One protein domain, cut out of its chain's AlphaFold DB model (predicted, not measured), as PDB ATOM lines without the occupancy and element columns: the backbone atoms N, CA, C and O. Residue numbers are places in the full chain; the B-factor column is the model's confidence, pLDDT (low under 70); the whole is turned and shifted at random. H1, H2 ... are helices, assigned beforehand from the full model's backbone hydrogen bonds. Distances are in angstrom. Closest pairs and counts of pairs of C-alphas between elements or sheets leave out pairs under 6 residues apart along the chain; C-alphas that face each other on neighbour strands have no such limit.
ATOM      1  N   SER A 274     -42.309  -7.729  48.622       82.50
ATOM      2  CA  SER A 274     -42.717  -8.377  47.371       82.50
ATOM      3  C   SER A 274     -42.418  -7.436  46.203       82.50
ATOM      4  O   SER A 274     -42.571  -6.218  46.331       82.50
ATOM      5  N   LEU A 275     -41.961  -7.956  45.055       85.94
ATOM      6  CA  LEU A 275     -41.715  -7.095  43.887       85.94
ATOM      7  C   LEU A 275     -43.001  -6.391  43.429       85.94
ATOM      8  O   LEU A 275     -42.926  -5.280  42.909       85.94
ATOM      9  N   LEU A 276     -44.161  -6.996  43.704       86.56
ATOM     10  CA  LEU A 276     -45.482  -6.467  43.372       86.56
ATOM     11  C   LEU A 276     -45.859  -5.221  44.186       86.56
ATOM     12  O   LEU A 276     -46.593  -4.375  43.690       86.56
ATOM     13  N   GLU A 277     -45.332  -5.069  45.402       87.50
ATOM     14  CA  GLU A 277     -45.628  -3.927  46.281       87.50
ATOM     15  C   GLU A 277     -44.709  -2.725  46.019       87.50
ATOM     16  O   GLU A 277     -44.932  -1.623  46.534       87.50
ATOM     17  N   LYS A 278     -43.641  -2.913  45.231       88.75
ATOM     18  CA  LYS A 278     -42.669  -1.852  44.965       88.75
ATOM     19  C   LYS A 278     -43.249  -0.828  43.998       88.75
ATOM     20  O   LYS A 278     -43.451  -1.102  42.817       88.75
ATOM     21  N   ARG A 279     -43.459   0.380  44.513       90.94
ATOM     22  CA  ARG A 279     -43.963   1.526  43.750       90.94
ATOM     23  C   ARG A 279     -42.874   2.134  42.866       90.94
ATOM     24  O   ARG A 279     -41.721   2.215  43.285       90.94
ATOM     25  N   HIS A 280     -43.266   2.605  41.683       87.81
ATOM     26  CA  HIS A 280     -42.450   3.395  40.748       87.81
ATOM     27  C   HIS A 280     -41.115   2.745  40.342       87.81
ATOM     28  O   HIS A 280     -40.103   3.423  40.171       87.81
ATOM     29  N   VAL A 281     -41.092   1.418  40.197       90.56
ATOM     30  CA  VAL A 281     -39.920   0.708  39.671       90.56
ATOM     31  C   VAL A 281     -40.038   0.601  38.156       90.56
ATOM     32  O   VAL A 281     -40.964  -0.023  37.643       90.56
ATOM     33  N   ASN A 282     -39.071   1.172  37.439       90.81
ATOM     34  CA  ASN A 282     -38.950   0.981  35.999       90.81
ATOM     35  C   ASN A 282     -38.332  -0.391  35.725       90.81
ATOM     36  O   ASN A 282     -37.220  -0.678  36.168       90.81
ATOM     37  N   ILE A 283     -39.067  -1.239  35.012       93.88
ATOM     38  CA  ILE A 283     -38.616  -2.575  34.625       93.88
ATOM     39  C   ILE A 283     -37.873  -2.475  33.293       93.88
ATOM     40  O   ILE A 283     -38.330  -1.806  32.364       93.88
ATOM     41  N   SER A 284     -36.716  -3.133  33.206       95.88
ATOM     42  CA  SER A 284     -35.956  -3.229  31.961       95.88
ATOM     43  C   SER A 284     -36.624  -4.209  30.995       95.88
ATOM     44  O   SER A 284     -37.111  -5.260  31.412       95.88
ATOM     45  N   ALA A 285     -36.565  -3.928  29.690       96.31
ATOM     46  CA  ALA A 285     -36.989  -4.858  28.638       96.31
ATOM     47  C   ALA A 285     -36.397  -6.265  28.826       96.31
ATOM     48  O   ALA A 285     -37.086  -7.267  28.640       96.31
ATOM     49  N   ALA A 286     -35.128  -6.346  29.243       95.81
ATOM     50  CA  ALA A 286     -34.438  -7.613  29.468       95.81
ATOM     51  C   ALA A 286     -35.082  -8.449  30.588       95.81
ATOM     52  O   ALA A 286     -35.146  -9.672  30.475       95.81
ATOM     53  N   ASP A 287     -35.595  -7.802  31.638       96.00
ATOM     54  CA  ASP A 287     -36.251  -8.487  32.754       96.00
ATOM     55  C   ASP A 287     -37.619  -9.038  32.335       96.00
ATOM     56  O   ASP A 287     -37.946 -10.181  32.656       96.00
ATOM     57  N   ILE A 288     -38.383  -8.268  31.551       96.69
ATOM     58  CA  ILE A 288     -39.668  -8.711  30.984       96.69
ATOM     59  C   ILE A 288     -39.446  -9.922  30.078       96.69
ATOM     60  O   ILE A 288     -40.086 -10.956  30.255       96.69
ATOM     61  N   ILE A 289     -38.477  -9.837  29.160       97.25
ATOM     62  CA  ILE A 289     -38.134 -10.937  28.249       97.25
ATOM     63  C   ILE A 289     -37.678 -12.171  29.033       97.25
ATOM     64  O   ILE A 289     -38.071 -13.289  28.707       97.25
ATOM     65  N   LYS A 290     -36.884 -11.996  30.096       96.81
ATOM     66  CA  LYS A 290     -36.459 -13.103  30.960       96.81
ATOM     67  C   LYS A 290     -37.655 -13.822  31.589       96.81
ATOM     68  O   LYS A 290     -37.663 -15.053  31.640       96.81
ATOM     69  N   ILE A 291     -38.666 -13.080  32.036       97.06
ATOM     70  CA  ILE A 291     -39.890 -13.660  32.599       97.06
ATOM     71  C   ILE A 291     -40.681 -14.382  31.513       97.06
ATOM     72  O   ILE A 291     -41.013 -15.549  31.699       97.06
ATOM     73  N   CYS A 292     -40.893 -13.760  30.351       97.69
ATOM     74  CA  CYS A 292     -41.561 -14.405  29.217       97.69
ATOM     75  C   CYS A 292     -40.870 -15.718  28.808       97.69
ATOM     76  O   CYS A 292     -41.535 -16.736  28.624       97.69
ATOM     77  N   ASN A 293     -39.534 -15.727  28.754       96.94
ATOM     78  CA  ASN A 293     -38.740 -16.916  28.442       96.94
ATOM     79  C   ASN A 293     -38.840 -17.994  29.527       96.94
ATOM     80  O   ASN A 293     -38.800 -19.181  29.216       96.94
ATOM     81  N   THR A 294     -39.002 -17.606  30.794       96.88
ATOM     82  CA  THR A 294     -39.201 -18.555  31.901       96.88
ATOM     83  C   THR A 294     -40.498 -19.349  31.721       96.88
ATOM     84  O   THR A 294     -40.550 -20.525  32.078       96.88
ATOM     85  N   PHE A 295     -41.523 -18.736  31.129       96.88
ATOM     86  CA  PHE A 295     -42.785 -19.390  30.772       96.88
ATOM     87  C   PHE A 295     -42.814 -19.937  29.339       96.88
ATOM     88  O   PHE A 295     -43.867 -20.379  28.895       96.88
ATOM     89  N   GLU A 296     -41.680 -19.930  28.630       96.50
ATOM     90  CA  GLU A 296     -41.555 -20.439  27.256       96.50
ATOM     91  C   GLU A 296     -42.546 -19.785  26.274       96.50
ATOM     92  O   GLU A 296     -43.064 -20.432  25.363       96.50
ATOM     93  N   LEU A 297     -42.828 -18.488  26.454       96.75
ATOM     94  CA  LEU A 297     -43.726 -17.767  25.554       96.75
ATOM     95  C   LEU A 297     -43.108 -17.585  24.153       96.75
ATOM     96  O   LEU A 297     -41.905 -17.322  24.036       96.75
ATOM     97  N   PRO A 298     -43.919 -17.656  23.077       97.00
ATOM     98  CA  PRO A 298     -43.469 -17.323  21.729       97.00
ATOM     99  C   PRO A 298     -42.942 -15.886  21.635       97.00
ATOM    100  O   PRO A 298     -43.464 -14.979  22.288       97.00
ATOM    101  N   LYS A 299     -41.944 -15.670  20.766       95.88
ATOM    102  CA  LYS A 299     -41.292 -14.361  20.578       95.88
ATOM    103  C   LYS A 299     -42.298 -13.260  20.235       95.88
ATOM    104  O   LYS A 299     -42.253 -12.202  20.849       95.88
ATOM    105  N   ASP A 300     -43.230 -13.540  19.327       95.88
ATOM    106  CA  ASP A 300     -44.246 -12.579  18.877       95.88
ATOM    107  C   ASP A 300     -45.094 -12.065  20.051       95.88
ATOM    108  O   ASP A 300     -45.285 -10.865  20.221       95.88
ATOM    109  N   VAL A 301     -45.525 -12.975  20.933       97.06
ATOM    110  CA  VAL A 301     -46.319 -12.638  22.124       97.06
ATOM    111  C   VAL A 301     -45.483 -11.830  23.117       97.06
ATOM    112  O   VAL A 301     -45.967 -10.853  23.680       97.06
ATOM    113  N   ALA A 302     -44.213 -12.197  23.310       97.56
ATOM    114  CA  ALA A 302     -43.313 -11.458  24.191       97.56
ATOM    115  C   ALA A 302     -43.076 -10.013  23.712       97.56
ATOM    116  O   ALA A 302     -42.978  -9.112  24.546       97.56
ATOM    117  N   PHE A 303     -43.022  -9.778  22.395       97.19
ATOM    118  CA  PHE A 303     -42.913  -8.428  21.839       97.19
ATOM    119  C   PHE A 303     -44.183  -7.602  22.056       97.19
ATOM    120  O   PHE A 303     -44.065  -6.459  22.490       97.19
ATOM    121  N   HIS A 304     -45.375  -8.177  21.869       97.12
ATOM    122  CA  HIS A 304     -46.629  -7.477  22.176       97.12
ATOM    123  C   HIS A 304     -46.760  -7.132  23.664       97.12
ATOM    124  O   HIS A 304     -47.139  -6.016  24.008       97.12
ATOM    125  N   VAL A 305     -46.368  -8.043  24.565       97.12
ATOM    126  CA  VAL A 305     -46.327  -7.759  26.012       97.12
ATOM    127  C   VAL A 305     -45.401  -6.581  26.320       97.12
ATOM    128  O   VAL A 305     -45.720  -5.740  27.160       97.12
ATOM    129  N   LEU A 306     -44.252  -6.512  25.649       97.06
ATOM    130  CA  LEU A 306     -43.276  -5.443  25.831       97.06
ATOM    131  C   LEU A 306     -43.791  -4.102  25.288       97.06
ATOM    132  O   LEU A 306     -43.641  -3.082  25.957       97.06
ATOM    133  N   GLU A 307     -44.429  -4.106  24.119       96.38
ATOM    134  CA  GLU A 307     -45.068  -2.929  23.526       96.38
ATOM    135  C   GLU A 307     -46.174  -2.371  24.433       96.38
ATOM    136  O   GLU A 307     -46.156  -1.189  24.779       96.38
ATOM    137  N   GLU A 308     -47.070  -3.233  24.919       95.12
ATOM    138  CA  GLU A 308     -48.140  -2.849  25.845       95.12
ATOM    139  C   GLU A 308     -47.623  -2.347  27.185       95.12
ATOM    140  O   GLU A 308     -48.139  -1.374  27.747       95.12
ATOM    141  N   TYR A 309     -46.571  -2.984  27.700       96.12
ATOM    142  CA  TYR A 309     -45.903  -2.498  28.891       96.12
ATOM    143  C   TYR A 309     -45.382  -1.077  28.670       96.12
ATOM    144  O   TYR A 309     -45.667  -0.203  29.484       96.12
ATOM    145  N   TYR A 310     -44.674  -0.794  27.574       95.38
ATOM    146  CA  TYR A 310     -44.160   0.555  27.326       95.38
ATOM    147  C   TYR A 310     -45.267   1.584  27.087       95.38
ATOM    148  O   TYR A 310     -45.162   2.697  27.602       95.38
ATOM    149  N   ALA A 311     -46.353   1.210  26.409       94.44
ATOM    150  CA  ALA A 311     -47.499   2.088  26.185       94.44
ATOM    151  C   ALA A 311     -48.182   2.526  27.494       94.44
ATOM    152  O   ALA A 311     -48.619   3.672  27.619       94.44
ATOM    153  N   ARG A 312     -48.262   1.628  28.485       91.06
ATOM    154  CA  ARG A 312     -49.025   1.852  29.726       91.06
ATOM    155  C   ARG A 312     -48.149   2.171  30.939       91.06
ATOM    156  O   ARG A 312     -48.629   2.805  31.875       91.06
ATOM    157  N   SER A 313     -46.872   1.785  30.932       90.00
ATOM    158  CA  SER A 313     -45.956   1.890  32.087       90.00
ATOM    159  C   SER A 313     -45.844   3.303  32.662       90.00
ATOM    160  O   SER A 313     -45.746   3.445  33.878       90.00
ATOM    161  N   SER A 314     -45.936   4.340  31.826       88.06
ATOM    162  CA  SER A 314     -45.849   5.746  32.243       88.06
ATOM    163  C   SER A 314     -46.910   6.174  33.262       88.06
ATOM    164  O   SER A 314     -46.676   7.111  34.023       88.06
ATOM    165  N   PHE A 315     -48.072   5.514  33.290       87.31
ATOM    166  CA  PHE A 315     -49.210   5.918  34.124       87.31
ATOM    167  C   PHE A 315     -49.366   5.077  35.395       87.31
ATOM    168  O   PHE A 315     -50.204   5.392  36.238       87.31
ATOM    169  N   LEU A 316     -48.590   3.998  35.545       87.69
ATOM    170  CA  LEU A 316     -48.797   3.030  36.616       87.69
ATOM    171  C   LEU A 316     -47.863   3.246  37.807       87.69
ATOM    172  O   LEU A 316     -46.651   3.400  37.685       87.69
ATOM    173  N   THR A 317     -48.442   3.132  39.000       91.12
ATOM    174  CA  THR A 317     -47.693   3.090  40.261       91.12
ATOM    175  C   THR A 317     -46.978   1.747  40.455       91.12
ATOM    176  O   THR A 317     -45.898   1.718  41.042       91.12
ATOM    177  N   TYR A 318     -47.548   0.641  39.954       93.31
ATOM    178  CA  TYR A 318     -47.061  -0.729  40.170       93.31
ATOM    179  C   TYR A 318     -46.749  -1.450  38.850       93.31
ATOM    180  O   TYR A 318     -47.533  -2.257  38.349       93.31
ATOM    181  N   SER A 319     -45.567  -1.193  38.294       94.25
ATOM    182  CA  SER A 319     -45.121  -1.776  37.021       94.25
ATOM    183  C   SER A 319     -45.039  -3.310  37.047       94.25
ATOM    184  O   SER A 319     -45.358  -3.966  36.059       94.25
ATOM    185  N   TRP A 320     -44.650  -3.901  38.184       94.62
ATOM    186  CA  TRP A 320     -44.499  -5.358  38.323       94.62
ATOM    187  C   TRP A 320     -45.832  -6.104  38.297       94.62
ATOM    188  O   TRP A 320     -45.900  -7.195  37.735       94.62
ATOM    189  N   GLN A 321     -46.894  -5.509  38.846       95.19
ATOM    190  CA  GLN A 321     -48.241  -6.082  38.789       95.19
ATOM    191  C   GLN A 321     -48.753  -6.143  37.347       95.19
ATOM    192  O   GLN A 321     -49.316  -7.158  36.942       95.19
ATOM    193  N   LEU A 322     -48.486  -5.097  36.555       95.56
ATOM    194  CA  LEU A 322     -48.832  -5.080  35.136       95.56
ATOM    195  C   LEU A 322     -48.106  -6.191  34.375       95.56
ATOM    196  O   LEU A 322     -48.754  -6.983  33.701       95.56
ATOM    197  N   VAL A 323     -46.780  -6.294  34.515       96.62
ATOM    198  CA  VAL A 323     -45.999  -7.331  33.815       96.62
ATOM    199  C   VAL A 323     -46.448  -8.734  34.220       96.62
ATOM    200  O   VAL A 323     -46.646  -9.580  33.349       96.62
ATOM    201  N   ALA A 324     -46.650  -8.989  35.517       96.75
ATOM    202  CA  ALA A 324     -47.111 -10.289  35.996       96.75
ATOM    203  C   ALA A 324     -48.482 -10.657  35.405       96.75
ATOM    204  O   ALA A 324     -48.633 -11.747  34.854       96.75
ATOM    205  N   GLY A 325     -49.450  -9.736  35.448       96.94
ATOM    206  CA  GLY A 325     -50.782  -9.961  34.888       96.94
ATOM    207  C   GLY A 325     -50.778 -10.133  33.365       96.94
ATOM    208  O   GLY A 325     -51.458 -11.023  32.857       96.94
ATOM    209  N   LEU A 326     -49.977  -9.348  32.630       97.31
ATOM    210  CA  LEU A 326     -49.846  -9.463  31.170       97.31
ATOM    211  C   LEU A 326     -49.321 -10.849  30.783       97.31
ATOM    212  O   LEU A 326     -49.910 -11.533  29.944       97.31
ATOM    213  N   VAL A 327     -48.235 -11.283  31.429       97.75
ATOM    214  CA  VAL A 327     -47.599 -12.573  31.145       97.75
ATOM    215  C   VAL A 327     -48.530 -13.728  31.504       97.75
ATOM    216  O   VAL A 327     -48.702 -14.624  30.684       97.75
ATOM    217  N   ILE A 328     -49.167 -13.717  32.682       97.81
ATOM    218  CA  ILE A 328     -50.072 -14.802  33.092       97.81
ATOM    219  C   ILE A 328     -51.270 -14.932  32.149       97.81
ATOM    220  O   ILE A 328     -51.585 -16.051  31.739       97.81
ATOM    221  N   ASN A 329     -51.902 -13.824  31.750       97.56
ATOM    222  CA  ASN A 329     -53.018 -13.873  30.802       97.56
ATOM    223  C   ASN A 329     -52.582 -14.451  29.443       97.56
ATOM    224  O   ASN A 329     -53.255 -15.327  28.900       97.56
ATOM    225  N   CYS A 330     -51.404 -14.061  28.942       97.25
ATOM    226  CA  CYS A 330     -50.844 -14.639  27.716       97.25
ATOM    227  C   CYS A 330     -50.555 -16.143  27.860       97.25
ATOM    228  O   CYS A 330     -50.887 -16.927  26.972       97.25
ATOM    229  N   VAL A 331     -49.974 -16.569  28.985       97.25
ATOM    230  CA  VAL A 331     -49.697 -17.985  29.282       97.25
ATOM    231  C   VAL A 331     -50.995 -18.794  29.336       97.25
ATOM    232  O   VAL A 331     -51.049 -19.910  28.819       97.25
ATOM    233  N   PHE A 332     -52.060 -18.242  29.914       96.38
ATOM    234  CA  PHE A 332     -53.361 -18.900  29.984       96.38
ATOM    235  C   PHE A 332     -54.004 -19.133  28.619       96.38
ATOM    236  O   PHE A 332     -54.645 -20.175  28.456       96.38
ATOM    237  N   ILE A 333     -53.793 -18.224  27.663       95.88
ATOM    238  CA  ILE A 333     -54.234 -18.381  26.273       95.88
ATOM    239  C   ILE A 333     -53.357 -19.398  25.538       95.88
ATOM    240  O   ILE A 333     -53.872 -20.378  25.007       95.88
ATOM    241  N   VAL A 334     -52.034 -19.197  25.537       96.50
ATOM    242  CA  VAL A 334     -51.086 -19.997  24.736       96.50
ATOM    243  C   VAL A 334     -51.047 -21.459  25.184       96.50
ATOM    244  O   VAL A 334     -50.951 -22.359  24.355       96.50
ATOM    245  N   PHE A 335     -51.130 -21.720  26.491       95.94
ATOM    246  CA  PHE A 335     -51.071 -23.077  27.043       95.94
ATOM    247  C   PHE A 335     -52.448 -23.658  27.382       95.94
ATOM    248  O   PHE A 335     -52.544 -24.598  28.179       95.94
ATOM    249  N   ASN A 336     -53.521 -23.138  26.784       94.56
ATOM    250  CA  ASN A 336     -54.885 -23.592  27.046       94.56
ATOM    251  C   ASN A 336     -55.078 -25.108  26.849       94.56
ATOM    252  O   ASN A 336     -55.717 -25.755  27.676       94.56
ATOM    253  N   GLU A 337     -54.486 -25.699  25.808       92.31
ATOM    254  CA  GLU A 337     -54.620 -27.122  25.493       92.31
ATOM    255  C   GLU A 337     -54.076 -28.010  26.611       92.31
ATOM    256  O   GLU A 337     -54.662 -29.042  26.944       92.31
ATOM    257  N   ARG A 338     -52.950 -27.604  27.211       92.81
ATOM    258  CA  ARG A 338     -52.347 -28.323  28.338       92.81
ATOM    259  C   ARG A 338     -53.188 -28.140  29.598       92.81
ATOM    260  O   ARG A 338     -53.470 -29.121  30.279       92.81
ATOM    261  N   ARG A 339     -53.649 -26.915  29.867       93.56
ATOM    262  CA  ARG A 339     -54.480 -26.584  31.039       93.56
ATOM    263  C   ARG A 339     -55.824 -27.319  31.047       93.56
ATOM    264  O   ARG A 339     -56.259 -27.780  32.096       93.56
ATOM    265  N   ARG A 340     -56.462 -27.491  29.882       88.94
ATOM    266  CA  ARG A 340     -57.719 -28.258  29.760       88.94
ATOM    267  C   ARG A 340     -57.542 -29.742  30.083       88.94
ATOM    268  O   ARG A 340     -58.448 -30.365  30.636       88.94
ATOM    269  N   LYS A 341     -56.383 -30.309  29.739       90.75
ATOM    270  CA  LYS A 341     -56.055 -31.710  30.036       90.75
ATOM    271  C   LYS A 341     -55.743 -31.900  31.518       90.75
ATOM    272  O   LYS A 341     -56.266 -32.833  32.119       90.75
ATOM    273  N   ASP A 342     -54.955 -30.992  32.098       89.19
ATOM    274  CA  ASP A 342     -54.479 -31.089  33.476       89.19
ATOM    275  C   ASP A 342     -54.751 -29.803  34.287       89.19
ATOM    276  O   ASP A 342     -53.985 -28.838  34.195       89.19
ATOM    277  N   PRO A 343     -55.748 -29.794  35.196       89.88
ATOM    278  CA  PRO A 343     -56.082 -28.610  36.000       89.88
ATOM    279  C   PRO A 343     -55.002 -28.237  37.030       89.88
ATOM    280  O   PRO A 343     -54.995 -27.139  37.579       89.88
ATOM    281  N   ARG A 344     -54.049 -29.137  37.303       93.75
ATOM    282  CA  ARG A 344     -52.923 -28.881  38.222       93.75
ATOM    283  C   ARG A 344     -51.928 -27.864  37.662       93.75
ATOM    284  O   ARG A 344     -51.195 -27.242  38.430       93.75
ATOM    285  N   ILE A 345     -51.890 -27.714  36.337       95.44
ATOM    286  CA  ILE A 345     -50.967 -26.810  35.651       95.44
ATOM    287  C   ILE A 345     -51.253 -25.354  36.038       95.44
ATOM    288  O   ILE A 345     -50.311 -24.585  36.204       95.44
ATOM    289  N   ASP A 346     -52.514 -24.993  36.278       95.25
ATOM    290  CA  ASP A 346     -52.910 -23.632  36.656       95.25
ATOM    291  C   ASP A 346     -52.254 -23.195  37.966       95.25
ATOM    292  O   ASP A 346     -51.596 -22.155  38.024       95.25
ATOM    293  N   HIS A 347     -52.354 -24.035  38.999       96.44
ATOM    294  CA  HIS A 347     -51.685 -23.786  40.273       96.44
ATOM    295  C   HIS A 347     -50.162 -23.727  40.087       96.44
ATOM    296  O   HIS A 347     -49.514 -22.837  40.626       96.44
ATOM    297  N   LEU A 348     -49.578 -24.627  39.286       96.88
ATOM    298  CA  LEU A 348     -48.133 -24.647  39.031       96.88
ATOM    299  C   LEU A 348     -47.639 -23.352  38.361       96.88
ATOM    300  O   LEU A 348     -46.612 -22.810  38.770       96.88
ATOM    301  N   ILE A 349     -48.363 -22.852  37.356       97.06
ATOM    302  CA  ILE A 349     -48.047 -21.600  36.656       97.06
ATOM    303  C   ILE A 349     -48.095 -20.425  37.638       97.06
ATOM    304  O   ILE A 349     -47.147 -19.637  37.699       97.06
ATOM    305  N   LEU A 350     -49.161 -20.332  38.439       97.12
ATOM    306  CA  LEU A 350     -49.328 -19.249  39.406       97.12
ATOM    307  C   LEU A 350     -48.268 -19.307  40.518       97.12
ATOM    308  O   LEU A 350     -47.654 -18.286  40.820       97.12
ATOM    309  N   THR A 351     -47.964 -20.490  41.070       97.12
ATOM    310  CA  THR A 351     -46.881 -20.669  42.056       97.12
ATOM    311  C   THR A 351     -45.512 -20.329  41.463       97.12
ATOM    312  O   THR A 351     -44.660 -19.746  42.137       97.12
ATOM    313  N   ARG A 352     -45.274 -20.656  40.187       97.25
ATOM    314  CA  ARG A 352     -44.031 -20.285  39.501       97.25
ATOM    315  C   ARG A 352     -43.900 -18.767  39.382       97.25
ATOM    316  O   ARG A 352     -42.831 -18.237  39.674       97.25
ATOM    317  N   MET A 353     -44.981 -18.070  39.031       96.94
ATOM    318  CA  MET A 353     -44.995 -16.605  38.978       96.94
ATOM    319  C   MET A 353     -44.826 -15.978  40.364       96.94
ATOM    320  O   MET A 353     -44.046 -15.042  40.518       96.94
ATOM    321  N   GLN A 354     -45.476 -16.534  41.388       95.88
ATOM    322  CA  GLN A 354     -45.298 -16.122  42.781       95.88
ATOM    323  C   GLN A 354     -43.820 -16.187  43.197       95.88
ATOM    324  O   GLN A 354     -43.304 -15.240  43.794       95.88
ATOM    325  N   LYS A 355     -43.118 -17.269  42.832       95.62
ATOM    326  CA  LYS A 355     -41.687 -17.444  43.117       95.62
ATOM    327  C   LYS A 355     -40.816 -16.414  42.396       95.62
ATOM    328  O   LYS A 355     -39.912 -15.863  43.023       95.62
ATOM    329  N   GLU A 356     -41.088 -16.133  41.121       95.12
ATOM    330  CA  GLU A 356     -40.338 -15.119  40.362       95.12
ATOM    331  C   GLU A 356     -40.569 -13.703  40.900       95.12
ATOM    332  O   GLU A 356     -39.622 -12.933  41.072       95.12
ATOM    333  N   MET A 357     -41.810 -13.382  41.273       92.94
ATOM    334  CA  MET A 357     -42.172 -12.087  41.859       92.94
ATOM    335  C   MET A 357     -41.791 -11.962  43.339       92.94
ATOM    336  O   MET A 357     -41.864 -10.873  43.914       92.94
ATOM    337  N   LYS A 358     -41.357 -13.067  43.960       93.81
ATOM    338  CA  LYS A 358     -41.074 -13.171  45.399       93.81
ATOM    339  C   LYS A 358     -42.252 -12.682  46.251       93.81
ATOM    340  O   LYS A 358     -42.039 -12.067  47.296       93.81
ATOM    341  N   SER A 359     -43.476 -12.920  45.781       92.38
ATOM    342  CA  SER A 359     -44.681 -12.588  46.538       92.38
ATOM    343  C   SER A 359     -44.922 -13.637  47.620       92.38
ATOM    344  O   SER A 359     -44.604 -14.818  47.451       92.38
ATOM    345  N   LYS A 360     -45.451 -13.189  48.759       91.44
ATOM    346  CA  LYS A 360     -45.797 -14.061  49.885       91.44
ATOM    347  C   LYS A 360     -47.083 -14.824  49.602       91.44
ATOM    348  O   LYS A 360     -47.135 -16.019  49.875       91.44
ATOM    349  N   ASP A 361     -48.035 -14.168  48.943       94.62
ATOM    350  CA  ASP A 361     -49.394 -14.667  48.781       94.62
ATOM    351  C   ASP A 361     -49.762 -14.824  47.303       94.62
ATOM    352  O   ASP A 361     -49.496 -13.971  46.457       94.62
ATOM    353  N   LEU A 362     -50.418 -15.939  46.980       95.75
ATOM    354  CA  LEU A 362     -50.888 -16.222  45.622       95.75
ATOM    355  C   LEU A 362     -52.013 -15.266  45.185       95.75
ATOM    356  O   LEU A 362     -52.183 -15.014  43.991       95.75
ATOM    357  N   SER A 363     -52.772 -14.733  46.148       96.06
ATOM    358  CA  SER A 363     -53.884 -13.804  45.919       96.06
ATOM    359  C   SER A 363     -53.439 -12.550  45.174       96.06
ATOM    360  O   SER A 363     -54.091 -12.175  44.208       96.06
ATOM    361  N   GLU A 364     -52.286 -11.971  45.524       94.81
ATOM    362  CA  GLU A 364     -51.749 -10.778  44.853       94.81
ATOM    363  C   GLU A 364     -51.535 -11.009  43.352       94.81
ATOM    364  O   GLU A 364     -51.843 -10.152  42.521       94.81
ATOM    365  N   VAL A 365     -51.026 -12.190  42.987       96.12
ATOM    366  CA  VAL A 365     -50.802 -12.565  41.585       96.12
ATOM    367  C   VAL A 365     -52.138 -12.748  40.869       96.12
ATOM    368  O   VAL A 365     -52.315 -12.257  39.751       96.12
ATOM    369  N   ILE A 366     -53.104 -13.405  41.511       96.81
ATOM    370  CA  ILE A 366     -54.447 -13.606  40.953       96.81
ATOM    371  C   ILE A 366     -55.149 -12.262  40.733       96.81
ATOM    372  O   ILE A 366     -55.720 -12.038  39.666       96.81
ATOM    373  N   ASP A 367     -55.069 -11.350  41.696       96.06
ATOM    374  CA  ASP A 367     -55.692 -10.033  41.600       96.06
ATOM    375  C   ASP A 367     -55.013  -9.182  40.524       96.06
ATOM    376  O   ASP A 367     -55.702  -8.565  39.709       96.06
ATOM    377  N   SER A 368     -53.679  -9.243  40.410       95.25
ATOM    378  CA  SER A 368     -52.961  -8.611  39.292       95.25
ATOM    379  C   SER A 368     -53.403  -9.157  37.931       95.25
ATOM    380  O   SER A 368     -53.575  -8.397  36.980       95.25
ATOM    381  N   THR A 369     -53.683 -10.459  37.846       96.56
ATOM    382  CA  THR A 369     -54.158 -11.106  36.616       96.56
ATOM    383  C   THR A 369     -55.562 -10.630  36.249       96.56
ATOM    384  O   THR A 369     -55.802 -10.301  35.088       96.56
ATOM    385  N   LYS A 370     -56.472 -10.538  37.229       96.81
ATOM    386  CA  LYS A 370     -57.844 -10.041  37.033       96.81
ATOM    387  C   LYS A 370     -57.867  -8.577  36.590       96.81
ATOM    388  O   LYS A 370     -58.516  -8.271  35.597       96.81
ATOM    389  N   MET A 371     -57.118  -7.706  37.272       95.12
ATOM    390  CA  MET A 371     -57.035  -6.281  36.922       95.12
ATOM    391  C   MET A 371     -56.493  -6.079  35.504       95.12
ATOM    392  O   MET A 371     -57.022  -5.288  34.730       95.12
ATOM    393  N   VAL A 372     -55.439  -6.815  35.136       96.06
ATOM    394  CA  VAL A 372     -54.862  -6.707  33.792       96.06
ATOM    395  C   VAL A 372     -55.770  -7.324  32.728       96.06
ATOM    396  O   VAL A 372     -55.801  -6.819  31.612       96.06
ATOM    397  N   LYS A 373     -56.547  -8.364  33.051       95.94
ATOM    398  CA  LYS A 373     -57.503  -8.953  32.105       95.94
ATOM    399  C   LYS A 373     -58.537  -7.921  31.646       95.94
ATOM    400  O   LYS A 373     -58.711  -7.748  30.445       95.94
ATOM    401  N   GLU A 374     -59.128  -7.172  32.575       95.00
ATOM    402  CA  GLU A 374     -60.081  -6.094  32.258       95.00
ATOM    403  C   GLU A 374     -59.454  -5.021  31.345       95.00
ATOM    404  O   GLU A 374     -60.072  -4.540  30.397       95.00
ATOM    405  N   LEU A 375     -58.175  -4.703  31.567       93.56
ATOM    406  CA  LEU A 375     -57.414  -3.766  30.737       93.56
ATOM    407  C   LEU A 375     -57.109  -4.292  29.319       93.56
ATOM    408  O   LEU A 375     -56.883  -3.474  28.415       93.56
ATOM    409  N   LEU A 376     -57.059  -5.615  29.135       94.50
ATOM    410  CA  LEU A 376     -56.720  -6.294  27.879       94.50
ATOM    411  C   LEU A 376     -57.939  -6.614  27.003       94.50
ATOM    412  O   LEU A 376     -57.803  -6.630  25.782       94.50
ATOM    413  N   GLU A 377     -59.128  -6.819  27.577       93.06
ATOM    414  CA  GLU A 377     -60.351  -7.205  26.838       93.06
ATOM    415  C   GLU A 377     -60.742  -6.212  25.712       93.06
ATOM    416  O   GLU A 377     -61.411  -6.563  24.728       93.06
ATOM    417  N   GLY A 378     -60.280  -4.962  25.801       91.75
ATOM    418  CA  GLY A 378     -60.461  -3.932  24.773       91.75
ATOM    419  C   GLY A 378     -59.470  -3.978  23.602       91.75
ATOM    420  O   GLY A 378     -59.679  -3.271  22.618       91.75
ATOM    421  N   GLN A 379     -58.395  -4.763  23.680       95.94
ATOM    422  CA  GLN A 379     -57.286  -4.674  22.728       95.94
ATOM    423  C   GLN A 379     -57.438  -5.617  21.540       95.94
ATOM    424  O   GLN A 379     -57.766  -6.792  21.693       95.94
ATOM    425  N   GLN A 380     -57.145  -5.106  20.342       96.56
ATOM    426  CA  GLN A 380     -57.259  -5.876  19.107       96.56
ATOM    427  C   GLN A 380     -56.290  -7.065  19.076       96.56
ATOM    428  O   GLN A 380     -56.728  -8.187  18.844       96.56
ATOM    429  N   TRP A 381     -55.005  -6.847  19.376       96.12
ATOM    430  CA  TRP A 381     -53.995  -7.915  19.339       96.12
ATOM    431  C   TRP A 381     -54.316  -9.051  20.324       96.12
ATOM    432  O   TRP A 381     -54.079 -10.220  20.027       96.12
ATOM    433  N   TYR A 382     -54.899  -8.724  21.482       96.19
ATOM    434  CA  TYR A 382     -55.294  -9.711  22.484       96.19
ATOM    435  C   TYR A 382     -56.470 -10.564  21.990       96.19
ATOM    436  O   TYR A 382     -56.439 -11.786  22.115       96.19
ATOM    437  N   ARG A 383     -57.461  -9.954  21.324       95.69
ATOM    438  CA  ARG A 383     -58.566 -10.683  20.672       95.69
ATOM    439  C   ARG A 383     -58.079 -11.569  19.530       95.69
ATOM    440  O   ARG A 383     -58.527 -12.703  19.391       95.69
ATOM    441  N   GLU A 384     -57.148 -11.075  18.719       96.62
ATOM    442  CA  GLU A 384     -56.517 -11.870  17.662       96.62
ATOM    443  C   GLU A 384     -55.758 -13.068  18.247       96.62
ATOM    444  O   GLU A 384     -55.814 -14.167  17.692       96.62
ATOM    445  N   LEU A 385     -55.111 -12.892  19.403       95.56
ATOM    446  CA  LEU A 385     -54.455 -13.972  20.133       95.56
ATOM    447  C   LEU A 385     -55.462 -15.015  20.647       95.56
ATOM    448  O   LEU A 385     -55.231 -16.214  20.482       95.56
ATOM    449  N   GLU A 386     -56.586 -14.585  21.225       95.12
ATOM    450  CA  GLU A 386     -57.675 -15.472  21.665       95.12
ATOM    451  C   GLU A 386     -58.241 -16.304  20.508       95.12
ATOM    452  O   GLU A 386     -58.416 -17.518  20.645       95.12
ATOM    453  N   VAL A 387     -58.450 -15.678  19.345       95.81
ATOM    454  CA  VAL A 387     -58.888 -16.361  18.118       95.81
ATOM    455  C   VAL A 387     -57.823 -17.348  17.636       95.81
ATOM    456  O   VAL A 387     -58.146 -18.502  17.358       95.81
ATOM    457  N   LYS A 388     -56.551 -16.933  17.592       95.94
ATOM    458  CA  LYS A 388     -55.426 -17.761  17.127       95.94
ATOM    459  C   LYS A 388     -55.268 -19.048  17.940       95.94
ATOM    460  O   LYS A 388     -54.962 -20.087  17.362       95.94
ATOM    461  N   TYR A 389     -55.476 -18.985  19.254       95.00
ATOM    462  CA  TYR A 389     -55.361 -20.142  20.150       95.00
ATOM    463  C   TYR A 389     -56.715 -20.764  20.536       95.00
ATOM    464  O   TYR A 389     -56.747 -21.704  21.330       95.00
ATOM    465  N   ASN A 390     -57.835 -20.286  19.981       93.50
ATOM    466  CA  ASN A 390     -59.198 -20.743  20.292       93.50
ATOM    467  C   ASN A 390     -59.488 -20.805  21.810       93.50
ATOM    468  O   ASN A 390     -59.995 -21.800  22.352       93.50
ATOM    469  N   TYR A 391     -59.114 -19.739  22.514       92.81
ATOM    470  CA  TYR A 391     -59.339 -19.590  23.947       92.81
ATOM    471  C   TYR A 391     -60.291 -18.432  24.207       92.81
ATOM    472  O   TYR A 391     -59.922 -17.280  24.020       92.81
TER     473      TYR A 391
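Overview. This is residues 274 to 391 of the 437 residues of the protein "Origin recognition complex subunit 6" of Candida glabrata (UniProt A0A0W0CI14). Helix H3 runs through the core, with H2 and H5 packed along opposite sides of it, H6 crossing it nearly at right angles and H1 on the side away from H6. H4 makes a short corner between H3 and H5, and H7 meets the end of H3. The printed part has 118 residues with seven named helices, H1 to H7 in chain order, and no named strand: it is all helix. It is compact, with a radius of gyration of the C-alphas of 13.4 A and spans of 38 by 31 by 25 A.

Along the chain. Find C-alpha 285 at (-36.989, -4.858, 28.638); there H1 begins, and it runs 14.3 A to residue 294. Next come H2, residues 299 to 313, 20.5 A, and H3, residues 319 to 334, 22.8 A. Then look for H4 at 336 to 341, H5 at 344 to 357, 20.3 A, and H6 at 362 to 376, 21.2 A. H7, residues 380 to 389, ends at C-alpha 389, (-55.361, -20.142, 20.150).

Arrangement. Start at H3, the hub, which touches five helices. H1, H2 and H3 form an up-and-down bundle, each running against the one before. H6 touches H3 about perpendicular, at 78 degrees; the closest C-alphas, of Gly 325 and Thr 369, are 4.0 A apart. H5 touches H3 at a shallow tilt of 24 degrees, opposite ways, closest at C-alphas 324 and 353, 7.3 A. H7 touches residues 333 to 334 of H3 alone, with C-alphas 334 and 389 closest at 6.3 A. H4 and H5 only just touch, with 3 pairs of C-alphas within 8 A, and only at the corner; Arg 339 and Ile 345 have the closest C-alphas, 5.8 A apart. H2 and H6 are apart. Every O i to N i+4 pair is within hydrogen-bond range except in H4, with 1 of 2.

Size, cuts and confidence. The farthest C-alphas, of His 280 and Lys 341, are 39.1 A apart. The printed part has no cut, and the links between helices are tight. Its mean pLDDT is 94.6, and no printed residue is under 70.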